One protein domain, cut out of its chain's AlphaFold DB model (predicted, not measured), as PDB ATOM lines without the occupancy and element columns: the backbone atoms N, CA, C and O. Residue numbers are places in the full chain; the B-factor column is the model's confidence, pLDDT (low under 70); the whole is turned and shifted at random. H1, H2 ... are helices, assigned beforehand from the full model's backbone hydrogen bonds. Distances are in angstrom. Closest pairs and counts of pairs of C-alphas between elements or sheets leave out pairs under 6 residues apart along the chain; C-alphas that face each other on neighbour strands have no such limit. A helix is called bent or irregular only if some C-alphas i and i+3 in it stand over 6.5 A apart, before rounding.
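This is residues 115 to 261 of the 1267 residues of the protein "MMPL domain-containing protein" of Chloroflexi bacterium (UniProt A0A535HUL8). Two long helices, H1 and H2, make a hairpin whose legs cross; H3 folds back on the later part of H2, and H5 packs on H1, H2 and H3, with short H4 at its beginning. The printed part has 147 residues with five named helices, H1 to H5, and is all helix. It is a loose rod, 70 by 33 by 24 A, with a radius of gyration of the C-alphas of 19.0 A.

Start with H1, residues 115 to 151: it touches H2, residues 159 to 198, closest at C-alphas 138 and 166, 4.4 A, a steep tilt of 42 degrees, opposite ways. H2 touches H3, residues 206 to 224, closest at C-alphas 188 and 213, 4.5 A. The hub, H5, residues 243 to 260, touches the other four, among them H4, residues 230 to 235, closest at C-alphas 246 and 231, 5.1 A. H1 and H3 are apart. Every O i to N i+4 pair is within hydrogen-bond range in H2, H3 and H4, against 31 of 33 in H1 and 10 of 14 in H5.

Find C-alpha 115 at (7.501, -4.846, -35.610); H1 runs 52.4 A, H2 58.4 A. H5 is irregular, C-alphas 256 and 259 being 8.1 A apart, and it ends at C-alpha 260, at (17.777, 1.206, -32.208).

The printed part has no cut and no long link; pLDDT is under 70 at 29 residues, among them 200 to 207.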
ATOM      1  N   ALA A 115       6.585  -5.882 -36.094       70.62
ATOM      2  CA  ALA A 115       7.501  -4.846 -35.610       70.62
ATOM      3  C   ALA A 115       8.271  -5.270 -34.345       70.62
ATOM      4  O   ALA A 115       9.485  -5.100 -34.274       70.62
ATOM      5  N   GLN A 116       7.611  -5.906 -33.373       71.38
ATOM      6  CA  GLN A 116       8.254  -6.425 -32.163       71.38
ATOM      7  C   GLN A 116       9.251  -7.548 -32.483       71.38
ATOM      8  O   GLN A 116      10.328  -7.609 -31.891       71.38
ATOM      9  N   SER A 117       8.920  -8.426 -33.436       66.88
ATOM     10  CA  SER A 117       9.826  -9.486 -33.903       66.88
ATOM     11  C   SER A 117      11.054  -8.906 -34.610       66.88
ATOM     12  O   SER A 117      12.172  -9.346 -34.351       66.88
ATOM     13  N   LEU A 118      10.854  -7.881 -35.445       65.44
ATOM     14  CA  LEU A 118      11.914  -7.121 -36.112       65.44
ATOM     15  C   LEU A 118      12.839  -6.417 -35.114       65.44
ATOM     16  O   LEU A 118      14.048  -6.616 -35.165       65.44
ATOM     17  N   GLN A 119      12.279  -5.646 -34.181       71.56
ATOM     18  CA  GLN A 119      13.033  -4.915 -33.161       71.56
ATOM     19  C   GLN A 119      13.846  -5.863 -32.271       71.56
ATOM     20  O   GLN A 119      15.013  -5.604 -31.987       71.56
ATOM     21  N   ARG A 120      13.266  -7.004 -31.869       68.12
ATOM     22  CA  ARG A 120      13.995  -8.042 -31.124       68.12
ATOM     23  C   ARG A 120      15.118  -8.660 -31.951       68.12
ATOM     24  O   ARG A 120      16.207  -8.822 -31.416       68.12
ATOM     25  N   ALA A 121      14.882  -8.989 -33.222       60.53
ATOM     26  CA  ALA A 121      15.915  -9.552 -34.094       60.53
ATOM     27  C   ALA A 121      17.089  -8.578 -34.286       60.53
ATOM     28  O   ALA A 121      18.236  -8.976 -34.110       60.53
ATOM     29  N   ALA A 122      16.797  -7.302 -34.549       65.31
ATOM     30  CA  ALA A 122      17.793  -6.247 -34.723       65.31
ATOM     31  C   ALA A 122      18.608  -5.989 -33.457       65.31
ATOM     32  O   ALA A 122      19.833  -5.933 -33.501       65.31
ATOM     33  N   ASN A 123      17.932  -5.891 -32.310       68.88
ATOM     34  CA  ASN A 123      18.609  -5.685 -31.038       68.88
ATOM     35  C   ASN A 123      19.452  -6.909 -30.663       68.88
ATOM     36  O   ASN A 123      20.532  -6.732 -30.112       68.88
ATOM     37  N   VAL A 124      19.025  -8.135 -30.985       63.34
ATOM     38  CA  VAL A 124      19.869  -9.331 -30.820       63.34
ATOM     39  C   VAL A 124      21.084  -9.278 -31.750       63.34
ATOM     40  O   VAL A 124      22.193  -9.463 -31.266       63.34
ATOM     41  N   GLU A 125      20.912  -8.967 -33.038       61.25
ATOM     42  CA  GLU A 125      22.006  -8.847 -34.015       61.25
ATOM     43  C   GLU A 125      23.043  -7.786 -33.602       61.25
ATOM     44  O   GLU A 125      24.236  -8.083 -33.549       61.25
ATOM     45  N   VAL A 126      22.606  -6.582 -33.221       68.50
ATOM     46  CA  VAL A 126      23.514  -5.504 -32.795       68.50
ATOM     47  C   VAL A 126      24.204  -5.835 -31.471       68.50
ATOM     48  O   VAL A 126      25.428  -5.752 -31.415       68.50
ATOM     49  N   ASN A 127      23.484  -6.299 -30.437       68.75
ATOM     50  CA  ASN A 127      24.120  -6.702 -29.171       68.75
ATOM     51  C   ASN A 127      25.080  -7.897 -29.355       68.75
ATOM     52  O   ASN A 127      26.072  -8.013 -28.631       68.75
ATOM     53  N   GLN A 128      24.822  -8.789 -30.321       65.56
ATOM     54  CA  GLN A 128      25.725  -9.894 -30.646       65.56
ATOM     55  C   GLN A 128      27.008  -9.382 -31.315       65.56
ATOM     56  O   GLN A 128      28.098  -9.772 -30.902       65.56
ATOM     57  N   VAL A 129      26.924  -8.449 -32.271       70.94
ATOM     58  CA  VAL A 129      28.121  -7.812 -32.851       70.94
ATOM     59  C   VAL A 129      28.879  -6.996 -31.794       70.94
ATOM     60  O   VAL A 129      30.094  -7.142 -31.681       70.94
ATOM     61  N   GLU A 130      28.185  -6.206 -30.968       72.50
ATOM     62  CA  GLU A 130      28.772  -5.406 -29.879       72.50
ATOM     63  C   GLU A 130      29.517  -6.258 -28.827       72.50
ATOM     64  O   GLU A 130      30.436  -5.751 -28.187       72.50
ATOM     65  N   SER A 131      29.178  -7.545 -28.659       69.94
ATOM     66  CA  SER A 131      29.804  -8.447 -27.673       69.94
ATOM     67  C   SER A 131      30.797  -9.460 -28.268       69.94
ATOM     68  O   SER A 131      31.834  -9.746 -27.654       69.94
ATOM     69  N   GLU A 132      30.549  -9.974 -29.475       71.38
ATOM     70  CA  GLU A 132      31.424 -10.955 -30.127       71.38
ATOM     71  C   GLU A 132      32.607 -10.314 -30.864       71.38
ATOM     72  O   GLU A 132      33.723 -10.818 -30.749       71.38
ATOM     73  N   TYR A 133      32.424  -9.189 -31.569       77.81
ATOM     74  CA  TYR A 133      33.526  -8.542 -32.300       77.81
ATOM     75  C   TYR A 133      34.695  -8.111 -31.386       77.81
ATOM     76  O   TYR A 133      35.841  -8.417 -31.725       77.81
ATOM     77  N   PRO A 134      34.481  -7.475 -30.211       79.75
ATOM     78  CA  PRO A 134      35.590  -7.128 -29.320       79.75
ATOM     79  C   PRO A 134      36.333  -8.377 -28.834       79.75
ATOM     80  O   PRO A 134      37.558  -8.392 -28.741       79.75
ATOM     81  N   THR A 135      35.586  -9.447 -28.560       77.50
ATOM     82  CA  THR A 135      36.124 -10.740 -28.125       77.50
ATOM     83  C   THR A 135      36.989 -11.365 -29.223       77.50
ATOM     84  O   THR A 135      38.133 -11.722 -28.951       77.50
ATOM     85  N   PHE A 136      36.522 -11.366 -30.476       76.38
ATOM     86  CA  PHE A 136      37.293 -11.790 -31.650       76.38
ATOM     87  C   PHE A 136      38.595 -10.989 -31.826       76.38
ATOM     88  O   PHE A 136      39.644 -11.582 -32.068       76.38
ATOM     89  N   VAL A 137      38.570  -9.660 -31.651       77.38
ATOM     90  CA  VAL A 137      39.785  -8.818 -31.705       77.38
ATOM     91  C   VAL A 137      40.796  -9.226 -30.622       77.38
ATOM     92  O   VAL A 137      41.997  -9.300 -30.895       77.38
ATOM     93  N   GLY A 138      40.327  -9.553 -29.412       74.56
ATOM     94  CA  GLY A 138      41.160 -10.083 -28.330       74.56
ATOM     95  C   GLY A 138      41.761 -11.462 -28.639       74.56
ATOM     96  O   GLY A 138      42.966 -11.658 -28.471       74.56
ATOM     97  N   GLU A 139      40.949 -12.416 -29.110       75.38
ATOM     98  CA  GLU A 139      41.398 -13.774 -29.469       75.38
ATOM     99  C   GLU A 139      42.403 -13.758 -30.626       75.38
ATOM    100  O   GLU A 139      43.452 -14.405 -30.558       75.38
ATOM    101  N   PHE A 140      42.124 -12.973 -31.671       76.00
ATOM    102  CA  PHE A 140      43.001 -12.829 -32.830       76.00
ATOM    103  C   PHE A 140      44.370 -12.266 -32.430       76.00
ATOM    104  O   PHE A 140      45.402 -12.771 -32.873       76.00
ATOM    105  N   ALA A 141      44.407 -11.271 -31.539       77.44
ATOM    106  CA  ALA A 141      45.661 -10.720 -31.038       77.44
ATOM    107  C   ALA A 141      46.486 -11.735 -30.225       77.44
ATOM    108  O   ALA A 141      47.707 -11.794 -30.385       77.44
ATOM    109  N   VAL A 142      45.840 -12.573 -29.406       76.31
ATOM    110  CA  VAL A 142      46.500 -13.690 -28.702       76.31
ATOM    111  C   VAL A 142      47.077 -14.702 -29.697       76.31
ATOM    112  O   VAL A 142      48.239 -15.093 -29.569       76.31
ATOM    113  N   ALA A 143      46.314 -15.079 -30.728       75.44
ATOM    114  CA  ALA A 143      46.783 -15.987 -31.773       75.44
ATOM    115  C   ALA A 143      47.990 -15.416 -32.543       75.44
ATOM    116  O   ALA A 143      48.972 -16.129 -32.769       75.44
ATOM    117  N   VAL A 144      47.967 -14.121 -32.881       79.94
ATOM    118  CA  VAL A 144      49.091 -13.417 -33.522       79.94
ATOM    119  C   VAL A 144      50.316 -13.354 -32.604       79.94
ATOM    120  O   VAL A 144      51.422 -13.629 -33.068       79.94
ATOM    121  N   ALA A 145      50.152 -13.065 -31.310       79.31
ATOM    122  CA  ALA A 145      51.261 -13.029 -30.353       79.31
ATOM    123  C   ALA A 145      51.952 -14.401 -30.213       79.31
ATOM    124  O   ALA A 145      53.182 -14.485 -30.238       79.31
ATOM    125  N   ILE A 146      51.173 -15.487 -30.145       78.44
ATOM    126  CA  ILE A 146      51.692 -16.864 -30.118       78.44
ATOM    127  C   ILE A 146      52.399 -17.205 -31.441       78.44
ATOM    128  O   ILE A 146      53.506 -17.747 -31.429       78.44
ATOM    129  N   ALA A 147      51.810 -16.849 -32.588       78.94
ATOM    130  CA  ALA A 147      52.419 -17.075 -33.899       78.94
ATOM    131  C   ALA A 147      53.757 -16.329 -34.061       78.94
ATOM    132  O   ALA A 147      54.726 -16.910 -34.550       78.94
ATOM    133  N   GLN A 148      53.842 -15.078 -33.598       81.12
ATOM    134  CA  GLN A 148      55.076 -14.289 -33.612       81.12
ATOM    135  C   GLN A 148      56.145 -14.861 -32.672       81.12
ATOM    136  O   GLN A 148      57.308 -14.940 -33.070       81.12
ATOM    137  N   ALA A 149      55.778 -15.306 -31.463       79.56
ATOM    138  CA  ALA A 149      56.714 -15.956 -30.543       79.56
ATOM    139  C   ALA A 149      57.318 -17.233 -31.158       79.56
ATOM    140  O   ALA A 149      58.539 -17.403 -31.151       79.56
ATOM    141  N   ASN A 150      56.472 -18.068 -31.777       79.44
ATOM    142  CA  ASN A 150      56.890 -19.283 -32.476       79.44
ATOM    143  C   ASN A 150      57.807 -18.970 -33.679       79.44
ATOM    144  O   ASN A 150      58.854 -19.597 -33.822       79.44
ATOM    145  N   GLN A 151      57.475 -17.978 -34.518       82.44
ATOM    146  CA  GLN A 151      58.334 -17.563 -35.642       82.44
ATOM    147  C   GLN A 151      59.699 -17.036 -35.171       82.44
ATOM    148  O   GLN A 151      60.736 -17.389 -35.732       82.44
ATOM    149  N   GLN A 152      59.717 -16.223 -34.113       85.06
ATOM    150  CA  GLN A 152      60.935 -15.611 -33.570       85.06
ATOM    151  C   GLN A 152      61.752 -16.553 -32.668       85.06
ATOM    152  O   GLN A 152      62.752 -16.112 -32.104       85.06
ATOM    153  N   HIS A 153      61.346 -17.824 -32.519       80.75
ATOM    154  CA  HIS A 153      61.983 -18.817 -31.639       80.75
ATOM    155  C   HIS A 153      62.146 -18.320 -30.186       80.75
ATOM    156  O   HIS A 153      63.110 -18.651 -29.492       80.75
ATOM    157  N   ARG A 154      61.201 -17.493 -29.720       78.88
ATOM    158  CA  ARG A 154      61.184 -16.942 -28.360       78.88
ATOM    159  C   ARG A 154      60.448 -17.893 -27.408       78.88
ATOM    160  O   ARG A 154      59.558 -18.618 -27.856       78.88
ATOM    161  N   PRO A 155      60.774 -17.895 -26.099       76.94
ATOM    162  CA  PRO A 155      59.941 -18.575 -25.111       76.94
ATOM    163  C   PRO A 155      58.506 -18.039 -25.197       76.94
ATOM    164  O   PRO A 155      58.299 -16.846 -25.427       76.94
ATOM    165  N   GLN A 156      57.520 -18.925 -25.046       74.69
ATOM    166  CA  GLN A 156      56.117 -18.531 -25.166       74.69
ATOM    167  C   GLN A 156      55.727 -17.538 -24.053       74.69
ATOM    168  O   GLN A 156      56.192 -17.689 -22.920       74.69
ATOM    169  N   PRO A 157      54.893 -16.524 -24.360       78.06
ATOM    170  CA  PRO A 157      54.402 -15.567 -23.369       78.06
ATOM    171  C   PRO A 157      53.629 -16.281 -22.253       78.06
ATOM    172  O   PRO A 157      52.985 -17.306 -22.493       78.06
ATOM    173  N   SER A 158      53.675 -15.749 -21.030       85.31
ATOM    174  CA  SER A 158      52.990 -16.382 -19.903       85.31
ATOM    175  C   SER A 158      51.467 -16.264 -20.030       85.31
ATOM    176  O   SER A 158      50.935 -15.392 -20.722       85.31
ATOM    177  N   ALA A 159      50.737 -17.104 -19.293       79.69
ATOM    178  CA  ALA A 159      49.279 -17.016 -19.222       79.69
ATOM    179  C   ALA A 159      48.787 -15.635 -18.732       79.69
ATOM    180  O   ALA A 159      47.715 -15.190 -19.137       79.69
ATOM    181  N   GLN A 160      49.575 -14.930 -17.908       86.06
ATOM    182  CA  GLN A 160      49.253 -13.574 -17.451       86.06
ATOM    183  C   GLN A 160      49.472 -12.531 -18.559       86.06
ATOM    184  O   GLN A 160      48.629 -11.650 -18.734       86.06
ATOM    185  N   ASP A 161      50.536 -12.663 -19.357       82.69
ATOM    186  CA  ASP A 161      50.797 -11.783 -20.506       82.69
ATOM    187  C   ASP A 161      49.705 -11.934 -21.574       82.69
ATOM    188  O   ASP A 161      49.181 -10.942 -22.086       82.69
ATOM    189  N   LEU A 162      49.309 -13.177 -21.872       80.31
ATOM    190  CA  LEU A 162      48.243 -13.480 -22.827       80.31
ATOM    191  C   LEU A 162      46.879 -12.963 -22.352       80.31
ATOM    192  O   LEU A 162      46.178 -12.318 -23.130       80.31
ATOM    193  N   GLN A 163      46.523 -13.154 -21.077       84.81
ATOM    194  CA  GLN A 163      45.270 -12.630 -20.517       84.81
ATOM    195  C   GLN A 163      45.241 -11.089 -20.499       84.81
ATOM    196  O   GLN A 163      44.203 -10.471 -20.756       84.81
ATOM    197  N   THR A 164      46.383 -10.452 -20.231       89.50
ATOM    198  CA  THR A 164      46.525  -8.986 -20.259       89.50
ATOM    199  C   THR A 164      46.422  -8.449 -21.687       89.50
ATOM    200  O   THR A 164      45.721  -7.466 -21.928       89.50
ATOM    201  N   THR A 165      47.045  -9.127 -22.655       81.50
ATOM    202  CA  THR A 165      46.939  -8.824 -24.093       81.50
ATOM    203  C   THR A 165      45.491  -8.943 -24.579       81.50
ATOM    204  O   THR A 165      44.960  -7.988 -25.147       81.50
ATOM    205  N   PHE A 166      44.829 -10.068 -24.279       83.44
ATOM    206  CA  PHE A 166      43.423 -10.320 -24.600       83.44
ATOM    207  C   PHE A 166      42.511  -9.209 -24.069       83.44
ATOM    208  O   PHE A 166      41.847  -8.526 -24.845       83.44
ATOM    209  N   THR A 167      42.518  -8.969 -22.753       85.06
ATOM    210  CA  THR A 167      41.603  -8.003 -22.117       85.06
ATOM    211  C   THR A 167      41.874  -6.549 -22.518       85.06
ATOM    212  O   THR A 167      40.950  -5.732 -22.541       85.06
ATOM    213  N   THR A 168      43.120  -6.208 -22.863       90.88
ATOM    214  CA  THR A 168      43.485  -4.868 -23.347       90.88
ATOM    215  C   THR A 168      42.953  -4.633 -24.760       90.88
ATOM    216  O   THR A 168      42.315  -3.609 -25.012       90.88
ATOM    217  N   LEU A 169      43.160  -5.588 -25.673       84.81
ATOM    218  CA  LEU A 169      42.771  -5.447 -27.079       84.81
ATOM    219  C   LEU A 169      41.281  -5.724 -27.317       84.81
ATOM    220  O   LEU A 169      40.686  -5.069 -28.167       84.81
ATOM    221  N   GLN A 170      40.641  -6.550 -26.483       84.31
ATOM    222  CA  GLN A 170      39.180  -6.646 -26.401       84.31
ATOM    223  C   GLN A 170      38.558  -5.285 -26.052       84.31
ATOM    224  O   GLN A 170      37.669  -4.804 -26.756       84.31
ATOM    225  N   ARG A 171      39.065  -4.600 -25.014       86.81
ATOM    226  CA  ARG A 171      38.571  -3.265 -24.631       86.81
ATOM    227  C   ARG A 171      38.829  -2.214 -25.719       86.81
ATOM    228  O   ARG A 171      37.952  -1.393 -25.983       86.81
ATOM    229  N   ALA A 172      39.996  -2.252 -26.365       85.81
ATOM    230  CA  ALA A 172      40.329  -1.349 -27.468       85.81
ATOM    231  C   ALA A 172      39.430  -1.577 -28.701       85.81
ATOM    232  O   ALA A 172      38.922  -0.611 -29.269       85.81
ATOM    233  N   GLY A 173      39.175  -2.838 -29.068       82.06
ATOM    234  CA  GLY A 173      38.272  -3.211 -30.158       82.06
ATOM    235  C   GLY A 173      36.844  -2.719 -29.923       82.06
ATOM    236  O   GLY A 173      36.266  -2.087 -30.805       82.06
ATOM    237  N   GLY A 174      36.304  -2.917 -28.715       83.62
ATOM    238  CA  GLY A 174      34.979  -2.407 -28.339       83.62
ATOM    239  C   GLY A 174      34.874  -0.882 -28.420       83.62
ATOM    240  O   GLY A 174      33.937  -0.363 -29.024       83.62
ATOM    241  N   ALA A 175      35.868  -0.154 -27.900       84.12
ATOM    242  CA  ALA A 175      35.905   1.307 -27.990       84.12
ATOM    243  C   ALA A 175      36.002   1.810 -29.446       84.12
ATOM    244  O   ALA A 175      35.335   2.781 -29.809       84.12
ATOM    245  N   ALA A 176      36.786   1.134 -30.294       84.62
ATOM    246  CA  ALA A 176      36.912   1.462 -31.713       84.62
ATOM    247  C   ALA A 176      35.609   1.208 -32.494       84.62
ATOM    248  O   ALA A 176      35.224   2.042 -33.315       84.62
ATOM    249  N   LEU A 177      34.907   0.100 -32.218       85.12
ATOM    250  CA  LEU A 177      33.598  -0.186 -32.813       85.12
ATOM    251  C   LEU A 177      32.569   0.874 -32.408       85.12
ATOM    252  O   LEU A 177      31.961   1.490 -33.280       85.12
ATOM    253  N   ALA A 178      32.418   1.132 -31.105       82.88
ATOM    254  CA  ALA A 178      31.455   2.106 -30.593       82.88
ATOM    255  C   ALA A 178      31.694   3.510 -31.176       82.88
ATOM    256  O   ALA A 178      30.756   4.150 -31.649       82.88
ATOM    257  N   GLY A 179      32.952   3.967 -31.227       84.25
ATOM    258  CA  GLY A 179      33.312   5.256 -31.824       84.25
ATOM    259  C   GLY A 179      32.976   5.352 -33.318       84.25
ATOM    260  O   GLY A 179      32.424   6.362 -33.758       84.25
ATOM    261  N   ALA A 180      33.252   4.299 -34.094       86.25
ATOM    262  CA  ALA A 180      32.926   4.254 -35.520       86.25
ATOM    263  C   ALA A 180      31.407   4.239 -35.772       86.25
ATOM    264  O   ALA A 180      30.918   4.960 -36.642       86.25
ATOM    265  N   VAL A 181      30.653   3.462 -34.987       85.44
ATOM    266  CA  VAL A 181      29.191   3.351 -35.104       85.44
ATOM    267  C   VAL A 181      28.491   4.655 -34.705       85.44
ATOM    268  O   VAL A 181      27.618   5.122 -35.436       85.44
ATOM    269  N   VAL A 182      28.906   5.300 -33.609       86.25
ATOM    270  CA  VAL A 182      28.417   6.636 -33.213       86.25
ATOM    271  C   VAL A 182      28.679   7.669 -34.313       86.25
ATOM    272  O   VAL A 182      27.760   8.388 -34.709       86.25
ATOM    273  N   LYS A 183      29.898   7.713 -34.871       87.75
ATOM    274  CA  LYS A 183      30.255   8.653 -35.948       87.75
ATOM    275  C   LYS A 183      29.423   8.429 -37.217       87.75
ATOM    276  O   LYS A 183      28.905   9.392 -37.780       87.75
ATOM    277  N   ALA A 184      29.246   7.175 -37.635       88.19
ATOM    278  CA  ALA A 184      28.404   6.817 -38.775       88.19
ATOM    279  C   ALA A 184      26.923   7.185 -38.548       88.19
ATOM    280  O   ALA A 184      26.279   7.728 -39.444       88.19
ATOM    281  N   THR A 185      26.404   6.973 -37.333       86.00
ATOM    282  CA  THR A 185      25.009   7.291 -36.976       86.00
ATOM    283  C   THR A 185      24.746   8.800 -37.063       86.00
ATOM    284  O   THR A 185      23.747   9.214 -37.649       86.00
ATOM    285  N   VAL A 186      25.671   9.638 -36.574       87.31
ATOM    286  CA  VAL A 186      25.580  11.110 -36.687       87.31
ATOM    287  C   VAL A 186      25.646  11.581 -38.146       87.31
ATOM    288  O   VAL A 186      24.893  12.473 -38.534       87.31
ATOM    289  N   VAL A 187      26.494  10.970 -38.985       91.25
ATOM    290  CA  VAL A 187      26.540  11.281 -40.428       91.25
ATOM    291  C   VAL A 187      25.214  10.940 -41.115       91.25
ATOM    292  O   VAL A 187      24.706  11.760 -41.879       91.25
ATOM    293  N   ALA A 188      24.608   9.792 -40.797       87.44
ATOM    294  CA  ALA A 188      23.299   9.411 -41.327       87.44
ATOM    295  C   ALA A 188      22.177  10.368 -40.874       87.44
ATOM    296  O   ALA A 188      21.353  10.773 -41.690       87.44
ATOM    297  N   GLN A 189      22.160  10.775 -39.596       85.44
ATOM    298  CA  GLN A 189      21.193  11.751 -39.067       85.44
ATOM    299  C   GLN A 189      21.298  13.116 -39.763       85.44
ATOM    300  O   GLN A 189      20.281  13.677 -40.167       85.44
ATOM    301  N   ASN A 190      22.517  13.629 -39.954       89.44
ATOM    302  CA  ASN A 190      22.731  14.906 -40.639       89.44
ATOM    303  C   ASN A 190      22.286  14.845 -42.108       89.44
ATOM    304  O   ASN A 190      21.599  15.750 -42.573       89.44
ATOM    305  N   ALA A 191      22.615  13.759 -42.819       88.44
ATOM    306  CA  ALA A 191      22.236  13.574 -44.219       88.44
ATOM    307  C   ALA A 191      20.709  13.542 -44.431       88.44
ATOM    308  O   ALA A 191      20.224  14.149 -45.385       88.44
ATOM    309  N   ARG A 192      19.953  12.904 -43.523       84.38
ATOM    310  CA  ARG A 192      18.475  12.939 -43.506       84.38
ATOM    311  C   ARG A 192      17.956  14.360 -43.313       84.38
ATOM    312  O   ARG A 192      17.258  14.887 -44.173       84.38
ATOM    313  N   ALA A 193      18.397  15.025 -42.244       84.00
ATOM    314  CA  ALA A 193      17.959  16.382 -41.925       84.00
ATOM    315  C   ALA A 193      18.300  17.398 -43.035       84.00
ATOM    316  O   ALA A 193      17.552  18.349 -43.252       84.00
ATOM    317  N   ASP A 194      19.420  17.235 -43.742       88.31
ATOM    318  CA  ASP A 194      19.775  18.083 -44.887       88.31
ATOM    319  C   ASP A 194      18.974  17.736 -46.153       88.31
ATOM    320  O   ASP A 194      18.623  18.640 -46.916       88.31
ATOM    321  N   TYR A 195      18.596  16.468 -46.350       81.38
ATOM    322  CA  TYR A 195      17.667  16.061 -47.406       81.38
ATOM    323  C   TYR A 195      16.252  16.617 -47.171       81.38
ATOM    324  O   TYR A 195      15.670  17.171 -48.107       81.38
ATOM    325  N   GLU A 196      15.724  16.555 -45.943       76.44
ATOM    326  CA  GLU A 196      14.435  17.164 -45.568       76.44
ATOM    327  C   GLU A 196      14.427  18.682 -45.811       76.44
ATOM    328  O   GLU A 196      13.494  19.214 -46.411       76.44
ATOM    329  N   LYS A 197      15.490  19.399 -45.412       82.19
ATOM    330  CA  LYS A 197      15.627  20.850 -45.671       82.19
ATOM    331  C   LYS A 197      15.647  21.183 -47.166       82.19
ATOM    332  O   LYS A 197      15.224  22.273 -47.549       82.19
ATOM    333  N   ALA A 198      16.166  20.281 -48.001       83.00
ATOM    334  CA  ALA A 198      16.283  20.476 -49.443       83.00
ATOM    335  C   ALA A 198      14.992  20.156 -50.225       83.00
ATOM    336  O   ALA A 198      14.836  20.651 -51.343       83.00
ATOM    337  N   HIS A 199      14.067  19.366 -49.665       77.50
ATOM    338  CA  HIS A 199      12.884  18.869 -50.376       77.50
ATOM    339  C   HIS A 199      11.579  19.207 -49.634       77.50
ATOM    340  O   HIS A 199      11.339  18.684 -48.547       77.50
ATOM    341  N   PRO A 200      10.663  20.010 -50.215       67.38
ATOM    342  CA  PRO A 200       9.371  20.267 -49.584       67.38
ATOM    343  C   PRO A 200       8.556  18.970 -49.448       67.38
ATOM    344  O   PRO A 200       8.628  18.086 -50.304       67.38
ATOM    345  N   ALA A 201       7.727  18.875 -48.403       56.97
ATOM    346  CA  ALA A 201       7.028  17.645 -48.005       56.97
ATOM    347  C   ALA A 201       6.234  16.946 -49.133       56.97
ATOM    348  O   ALA A 201       6.182  15.719 -49.185       56.97
ATOM    349  N   ALA A 202       5.675  17.705 -50.083       47.50
ATOM    350  CA  ALA A 202       4.957  17.171 -51.248       47.50
ATOM    351  C   ALA A 202       5.845  16.386 -52.242       47.50
ATOM    352  O   ALA A 202       5.323  15.688 -53.109       47.50
ATOM    353  N   THR A 203       7.171  16.499 -52.128       56.72
ATOM    354  CA  THR A 203       8.173  15.787 -52.938       56.72
ATOM    355  C   THR A 203       9.087  14.873 -52.112       56.72
ATOM    356  O   THR A 203      10.022  14.303 -52.666       56.72
ATOM    357  N   LEU A 204       8.844  14.719 -50.802       59.59
ATOM    358  CA  LEU A 204       9.726  13.969 -49.901       59.59
ATOM    359  C   LEU A 204       9.641  12.446 -50.140       59.59
ATOM    360  O   LEU A 204       8.664  11.777 -49.772       59.59
ATOM    361  N   SER A 205      10.706  11.905 -50.734       65.69
ATOM    362  CA  SER A 205      10.893  10.479 -51.000       65.69
ATOM    363  C   SER A 205      11.811   9.853 -49.948       65.69
ATOM    364  O   SER A 205      13.032   9.910 -50.077       65.69
ATOM    365  N   LEU A 206      11.229   9.190 -48.941       62.94
ATOM    366  CA  LEU A 206      11.994   8.498 -47.889       62.94
ATOM    367  C   LEU A 206      13.016   7.483 -48.448       62.94
ATOM    368  O   LEU A 206      14.032   7.210 -47.821       62.94
ATOM    369  N   ARG A 207      12.773   6.908 -49.636       66.06
ATOM    370  CA  ARG A 207      13.716   5.981 -50.284       66.06
ATOM    371  C   ARG A 207      14.999   6.685 -50.735       66.06
ATOM    372  O   ARG A 207      16.075   6.096 -50.667       66.06
ATOM    373  N   ASP A 208      14.874   7.909 -51.234       73.69
ATOM    374  CA  ASP A 208      16.000   8.692 -51.744       73.69
ATOM    375  C   ASP A 208      16.709   9.444 -50.601       73.69
ATOM    376  O   ASP A 208      17.925   9.616 -50.644       73.69
ATOM    377  N   GLU A 209      15.976   9.775 -49.534       77.50
ATOM    378  CA  GLU A 209      16.498  10.223 -48.238       77.50
ATOM    379  C   GLU A 209      17.374   9.151 -47.561       77.50
ATOM    380  O   GLU A 209      18.549   9.391 -47.276       77.50
ATOM    381  N   GLU A 210      16.850   7.931 -47.386       77.50
ATOM    382  CA  GLU A 210      17.611   6.794 -46.845       77.50
ATOM    383  C   GLU A 210      18.837   6.465 -47.697       77.50
ATOM    384  O   GLU A 210      19.895   6.100 -47.178       77.50
ATOM    385  N   ARG A 211      18.724   6.637 -49.017       80.38
ATOM    386  CA  ARG A 211      19.855   6.485 -49.926       80.38
ATOM    387  C   ARG A 211      20.909   7.570 -49.713       80.38
ATOM    388  O   ARG A 211      22.087   7.235 -49.648       80.38
ATOM    389  N   ALA A 212      20.516   8.833 -49.560       83.25
ATOM    390  CA  ALA A 212      21.447   9.918 -49.251       83.25
ATOM    391  C   ALA A 212      22.178   9.672 -47.916       83.25
ATOM    392  O   ALA A 212      23.387   9.890 -47.830       83.25
ATOM    393  N   ALA A 213      21.482   9.135 -46.908       85.06
ATOM    394  CA  ALA A 213      22.088   8.716 -45.645       85.06
ATOM    395  C   ALA A 213      23.097   7.565 -45.823       85.06
ATOM    396  O   ALA A 213      24.207   7.633 -45.287       85.06
ATOM    397  N   GLN A 214      22.764   6.538 -46.614       85.62
ATOM    398  CA  GLN A 214      23.693   5.449 -46.940       85.62
ATOM    399  C   GLN A 214      24.915   5.924 -47.736       85.62
ATOM    400  O   GLN A 214      26.034   5.554 -47.389       85.62
ATOM    401  N   ASP A 215      24.730   6.751 -48.767       87.62
ATOM    402  CA  ASP A 215      25.819   7.261 -49.609       87.62
ATOM    403  C   ASP A 215      26.750   8.206 -48.809       87.62
ATOM    404  O   ASP A 215      27.975   8.183 -48.988       87.62
ATOM    405  N   ALA A 216      26.210   8.968 -47.847       91.19
ATOM    406  CA  ALA A 216      26.993   9.763 -46.897       91.19
ATOM    407  C   ALA A 216      27.822   8.886 -45.938       91.19
ATOM    408  O   ALA A 216      29.027   9.108 -45.788       91.19
ATOM    409  N   VAL A 217      27.226   7.849 -45.337       90.06
ATOM    410  CA  VAL A 217      27.958   6.908 -44.468       90.06
ATOM    411  C   VAL A 217      28.994   6.105 -45.260       90.06
ATOM    412  O   VAL A 217      30.120   5.960 -44.791       90.06
ATOM    413  N   ALA A 218      28.689   5.661 -46.482       88.44
ATOM    414  CA  ALA A 218      29.648   4.986 -47.360       88.44
ATOM    415  C   ALA A 218      30.863   5.879 -47.664       88.44
ATOM    416  O   ALA A 218      32.006   5.416 -47.649       88.44
ATOM    417  N   THR A 219      30.624   7.174 -47.890       92.00
ATOM    418  CA  THR A 219      31.682   8.175 -48.082       92.00
ATOM    419  C   THR A 219      32.528   8.341 -46.815       92.00
ATOM    420  O   THR A 219      33.755   8.376 -46.909       92.00
ATOM    421  N   GLN A 220      31.905   8.358 -45.631       91.06
ATOM    422  CA  GLN A 220      32.613   8.445 -44.350       91.06
ATOM    423  C   GLN A 220      33.459   7.195 -44.055       91.06
ATOM    424  O   GLN A 220      34.634   7.317 -43.717       91.06
ATOM    425  N   VAL A 221      32.903   5.993 -44.245       89.56
ATOM    426  CA  VAL A 221      33.602   4.704 -44.060       89.56
ATOM    427  C   VAL A 221      34.784   4.573 -45.027       89.56
ATOM    428  O   VAL A 221      35.833   4.055 -44.657       89.56
ATOM    429  N   LYS A 222      34.661   5.104 -46.249       87.38
ATOM    430  CA  LYS A 222      35.762   5.165 -47.221       87.38
ATOM    431  C   LYS A 222      36.874   6.154 -46.829       87.38
ATOM    432  O   LYS A 222      37.994   6.004 -47.311       87.38
ATOM    433  N   ALA A 223      36.580   7.149 -45.991       88.00
ATOM    434  CA  ALA A 223      37.545   8.148 -45.525       88.00
ATOM    435  C   ALA A 223      38.242   7.751 -44.208       88.00
ATOM    436  O   ALA A 223      39.446   7.951 -44.082       88.00
ATOM    437  N   ASP A 224      37.505   7.177 -43.250       86.12
ATOM    438  CA  ASP A 224      38.049   6.720 -41.958       86.12
ATOM    439  C   ASP A 224      38.660   5.309 -42.018       86.12
ATOM    440  O   ASP A 224      39.530   4.976 -41.211       86.12
ATOM    441  N   GLY A 225      38.186   4.472 -42.944       85.75
ATOM    442  CA  GLY A 225      38.407   3.028 -42.929       85.75
ATOM    443  C   GLY A 225      37.387   2.269 -42.068       85.75
ATOM    444  O   GLY A 225      36.521   2.843 -41.406       85.75
ATOM    445  N   LEU A 226      37.484   0.939 -42.096       87.38
ATOM    446  CA  LEU A 226      36.670   0.042 -41.270       87.38
ATOM    447  C   LEU A 226      37.241  -0.114 -39.847       87.38
ATOM    448  O   LEU A 226      38.452   0.023 -39.654       87.38
ATOM    449  N   PRO A 227      36.411  -0.502 -38.856       88.25
ATOM    450  CA  PRO A 227      36.902  -0.961 -37.559       88.25
ATOM    451  C   PRO A 227      37.918  -2.110 -37.708       88.25
ATOM    452  O   PRO A 227      37.807  -2.956 -38.602       88.25
ATOM    453  N   GLN A 228      38.933  -2.132 -36.840       83.50
ATOM    454  CA  GLN A 228      40.077  -3.043 -36.957       83.50
ATOM    455  C   GLN A 228      39.650  -4.517 -37.023       83.50
ATOM    456  O   GLN A 228      38.989  -5.031 -36.129       83.50
ATOM    457  N   LEU A 229      40.090  -5.225 -38.067       80.31
ATOM    458  CA  LEU A 229      39.765  -6.637 -38.321       80.31
ATOM    459  C   LEU A 229      38.278  -6.918 -38.656       80.31
ATOM    460  O   LEU A 229      37.919  -8.082 -38.821       80.31
ATOM    461  N   PHE A 230      37.408  -5.914 -38.842       82.06
ATOM    462  CA  PHE A 230      35.969  -6.132 -39.099       82.06
ATOM    463  C   PHE A 230      35.685  -6.966 -40.366       82.06
ATOM    464  O   PHE A 230      34.832  -7.853 -40.355       82.06
ATOM    465  N   ALA A 231      36.459  -6.771 -41.439       78.31
ATOM    466  CA  ALA A 231      36.364  -7.607 -42.642       78.31
ATOM    467  C   ALA A 231      36.797  -9.071 -42.404       78.31
ATOM    468  O   ALA A 231      36.307  -9.982 -43.070       78.31
ATOM    469  N   GLN A 232      37.687  -9.311 -41.435       76.50
ATOM    470  CA  GLN A 232      38.184 -10.641 -41.062       76.50
ATOM    471  C   GLN A 232      37.203 -11.353 -40.119       76.50
ATOM    472  O   GLN A 232      36.958 -12.545 -40.277       76.50
ATOM    473  N   TYR A 233      36.567 -10.606 -39.210       73.06
ATOM    474  CA  TYR A 233      35.437 -11.053 -38.388       73.06
ATOM    475  C   TYR A 233      34.279 -11.576 -39.258       73.06
ATOM    476  O   TYR A 233      33.825 -12.703 -39.067       73.06
ATOM    477  N   LEU A 234      33.865 -10.819 -40.286       70.12
ATOM    478  CA  LEU A 234      32.806 -11.248 -41.214       70.12
ATOM    479  C   LEU A 234      33.210 -12.468 -42.068       70.12
ATOM    480  O   LEU A 234      32.426 -13.413 -42.223       70.12
ATOM    481  N   ALA A 235      34.437 -12.480 -42.599       63.50
ATOM    482  CA  ALA A 235      34.959 -13.608 -43.377       63.50
ATOM    483  C   ALA A 235      35.094 -14.895 -42.535       63.50
ATOM    484  O   ALA A 235      34.836 -16.003 -43.025       63.50
ATOM    485  N   GLY A 236      35.410 -14.758 -41.246       55.97
ATOM    486  CA  GLY A 236      35.728 -15.858 -40.341       55.97
ATOM    487  C   GLY A 236      37.127 -16.444 -40.601       55.97
ATOM    488  O   GLY A 236      37.777 -16.106 -41.590       55.97
ATOM    489  N   PRO A 237      37.602 -17.370 -39.748       48.81
ATOM    490  CA  PRO A 237      39.022 -17.748 -39.666       48.81
ATOM    491  C   PRO A 237      39.620 -18.396 -40.928       48.81
ATOM    492  O   PRO A 237      40.837 -18.402 -41.080       48.81
ATOM    493  N   ASN A 238      38.786 -18.917 -41.835       50.19
ATOM    494  CA  ASN A 238      39.212 -19.537 -43.098       50.19
ATOM    495  C   ASN A 238      38.793 -18.724 -44.343       50.19
ATOM    496  O   ASN A 238      38.957 -19.200 -45.464       50.19
ATOM    497  N   GLY A 239      38.183 -17.547 -44.167       58.28
ATOM    498  CA  GLY A 239      37.702 -16.712 -45.266       58.28
ATOM    499  C   GLY A 239      38.720 -15.648 -45.672       58.28
ATOM    500  O   GLY A 239      39.382 -15.051 -44.828       58.28
ATOM    501  N   THR A 240      38.816 -15.358 -46.969       69.88
ATOM    502  CA  THR A 240      39.510 -14.155 -47.447       69.88
ATOM    503  C   THR A 240      38.682 -12.915 -47.086       69.88
ATOM    504  O   THR A 240      37.512 -12.873 -47.479       69.88
ATOM    505  N   PRO A 241      39.229 -11.914 -46.372       71.94
ATOM    506  CA  PRO A 241      38.494 -10.694 -46.054       71.94
ATOM    507  C   PRO A 241      38.191  -9.893 -47.325       71.94
ATOM    508  O   PRO A 241      39.091  -9.575 -48.099       71.94
ATOM    509  N   ASP A 242      36.918  -9.550 -47.515       79.75
ATOM    510  CA  ASP A 242      36.451  -8.630 -48.553       79.75
ATOM    511  C   ASP A 242      36.081  -7.302 -47.885       79.75
ATOM    512  O   ASP A 242      35.044  -7.180 -47.226       79.75
ATOM    513  N   GLU A 243      36.959  -6.308 -48.015       80.06
ATOM    514  CA  GLU A 243      36.766  -4.985 -47.413       80.06
ATOM    515  C   GLU A 243      35.617  -4.203 -48.063       80.06
ATOM    516  O   GLU A 243      34.963  -3.412 -47.384       80.06
ATOM    517  N   ALA A 244      35.310  -4.448 -49.343       78.69
ATOM    518  CA  ALA A 244      34.211  -3.780 -50.036       78.69
ATOM    519  C   ALA A 244      32.855  -4.335 -49.576       78.69
ATOM    520  O   ALA A 244      31.945  -3.564 -49.260       78.69
ATOM    521  N   ALA A 245      32.734  -5.661 -49.452       72.44
ATOM    522  CA  ALA A 245      31.565  -6.292 -48.847       72.44
ATOM    523  C   ALA A 245      31.417  -5.893 -47.370       72.44
ATOM    524  O   ALA A 245      30.323  -5.526 -46.944       72.44
ATOM    525  N   ALA A 246      32.508  -5.887 -46.596       76.00
ATOM    526  CA  ALA A 246      32.484  -5.482 -45.192       76.00
ATOM    527  C   ALA A 246      32.072  -4.010 -45.004       76.00
ATOM    528  O   ALA A 246      31.262  -3.716 -44.124       76.00
ATOM    529  N   ALA A 247      32.543  -3.096 -45.860       82.69
ATOM    530  CA  ALA A 247      32.116  -1.697 -45.868       82.69
ATOM    531  C   ALA A 247      30.634  -1.550 -46.238       82.69
ATOM    532  O   ALA A 247      29.907  -0.807 -45.577       82.69
ATOM    533  N   ALA A 248      30.153  -2.303 -47.233       76.31
ATOM    534  CA  ALA A 248      28.742  -2.316 -47.619       76.31
ATOM    535  C   ALA A 248      27.825  -2.933 -46.545       76.31
ATOM    536  O   ALA A 248      26.648  -2.582 -46.476       76.31
ATOM    537  N   VAL A 249      28.326  -3.849 -45.709       74.00
ATOM    538  CA  VAL A 249      27.614  -4.380 -44.530       74.00
ATOM    539  C   VAL A 249      27.595  -3.346 -43.402       74.00
ATOM    540  O   VAL A 249      26.517  -2.974 -42.942       74.00
ATOM    541  N   PHE A 250      28.759  -2.814 -43.012       80.94
ATOM    542  CA  PHE A 250      28.883  -1.830 -41.928       80.94
ATOM    543  C   PHE A 250      28.061  -0.561 -42.194       80.94
ATOM    544  O   PHE A 250      27.336  -0.097 -41.315       80.94
ATOM    545  N   THR A 251      28.108  -0.040 -43.425       81.69
ATOM    546  CA  THR A 251      27.336   1.137 -43.860       81.69
ATOM    547  C   THR A 251      25.835   0.937 -43.656       81.69
ATOM    548  O   THR A 251      25.172   1.807 -43.103       81.69
ATOM    549  N   ARG A 252      25.283  -0.214 -44.065       72.81
ATOM    550  CA  ARG A 252      23.838  -0.475 -43.961       72.81
ATOM    551  C   ARG A 252      23.391  -0.701 -42.520       72.81
ATOM    552  O   ARG A 252      22.384  -0.129 -42.115       72.81
ATOM    553  N   LEU A 253      24.168  -1.451 -41.732       72.56
ATOM    554  CA  LEU A 253      23.892  -1.649 -40.304       72.56
ATOM    555  C   LEU A 253      23.915  -0.320 -39.532       72.56
ATOM    556  O   LEU A 253      22.994  -0.029 -38.775       72.56
ATOM    557  N   THR A 254      24.927   0.523 -39.752       79.06
ATOM    558  CA  THR A 254      25.050   1.802 -39.029       79.06
ATOM    559  C   THR A 254      24.062   2.869 -39.498       79.06
ATOM    560  O   THR A 254      23.522   3.587 -38.659       79.06
ATOM    561  N   ALA A 255      23.758   2.951 -40.798       75.88
ATOM    562  CA  ALA A 255      22.781   3.911 -41.311       75.88
ATOM    563  C   ALA A 255      21.343   3.596 -40.863       75.88
ATOM    564  O   ALA A 255      20.604   4.527 -40.537       75.88
ATOM    565  N   ALA A 256      20.946   2.314 -40.839       68.62
ATOM    566  CA  ALA A 256      19.569   1.902 -40.556       68.62
ATOM    567  C   ALA A 256      19.299   1.541 -39.082       68.62
ATOM    568  O   ALA A 256      18.205   1.803 -38.595       68.62
ATOM    569  N   VAL A 257      20.257   0.930 -38.370       69.50
ATOM    570  CA  VAL A 257      20.017   0.314 -37.041       69.50
ATOM    571  C   VAL A 257      20.612   1.123 -35.876       69.50
ATOM    572  O   VAL A 257      20.269   0.868 -34.724       69.50
ATOM    573  N   GLY A 258      21.467   2.122 -36.140       69.06
ATOM    574  CA  GLY A 258      22.286   2.808 -35.125       69.06
ATOM    575  C   GLY A 258      21.536   3.273 -33.866       69.06
ATOM    576  O   GLY A 258      21.922   2.916 -32.757       69.06
ATOM    577  N   THR A 259      20.426   4.003 -34.005       71.19
ATOM    578  CA  THR A 259      19.630   4.519 -32.867       71.19
ATOM    579  C   THR A 259      18.712   3.489 -32.198       71.19
ATOM    580  O   THR A 259      18.075   3.802 -31.191       71.19
ATOM    581  N   CYS A 260      18.625   2.270 -32.741       76.44
ATOM    582  CA  CYS A 260      17.777   1.206 -32.208       76.44
ATOM    583  C   CYS A 260      18.458   0.442 -31.051       76.44
ATOM    584  O   CYS A 260      17.765  -0.113 -30.198       76.44
ATOM    585  N   SER A 261      19.795   0.484 -30.938       75.50
ATOM    586  CA  SER A 261      20.526   0.024 -29.742       75.50
ATOM    587  C   SER A 261      20.398   1.036 -28.601       75.50
ATOM    588  O   SER A 261      20.644   2.230 -28.792       75.50
TER     589      SER A 261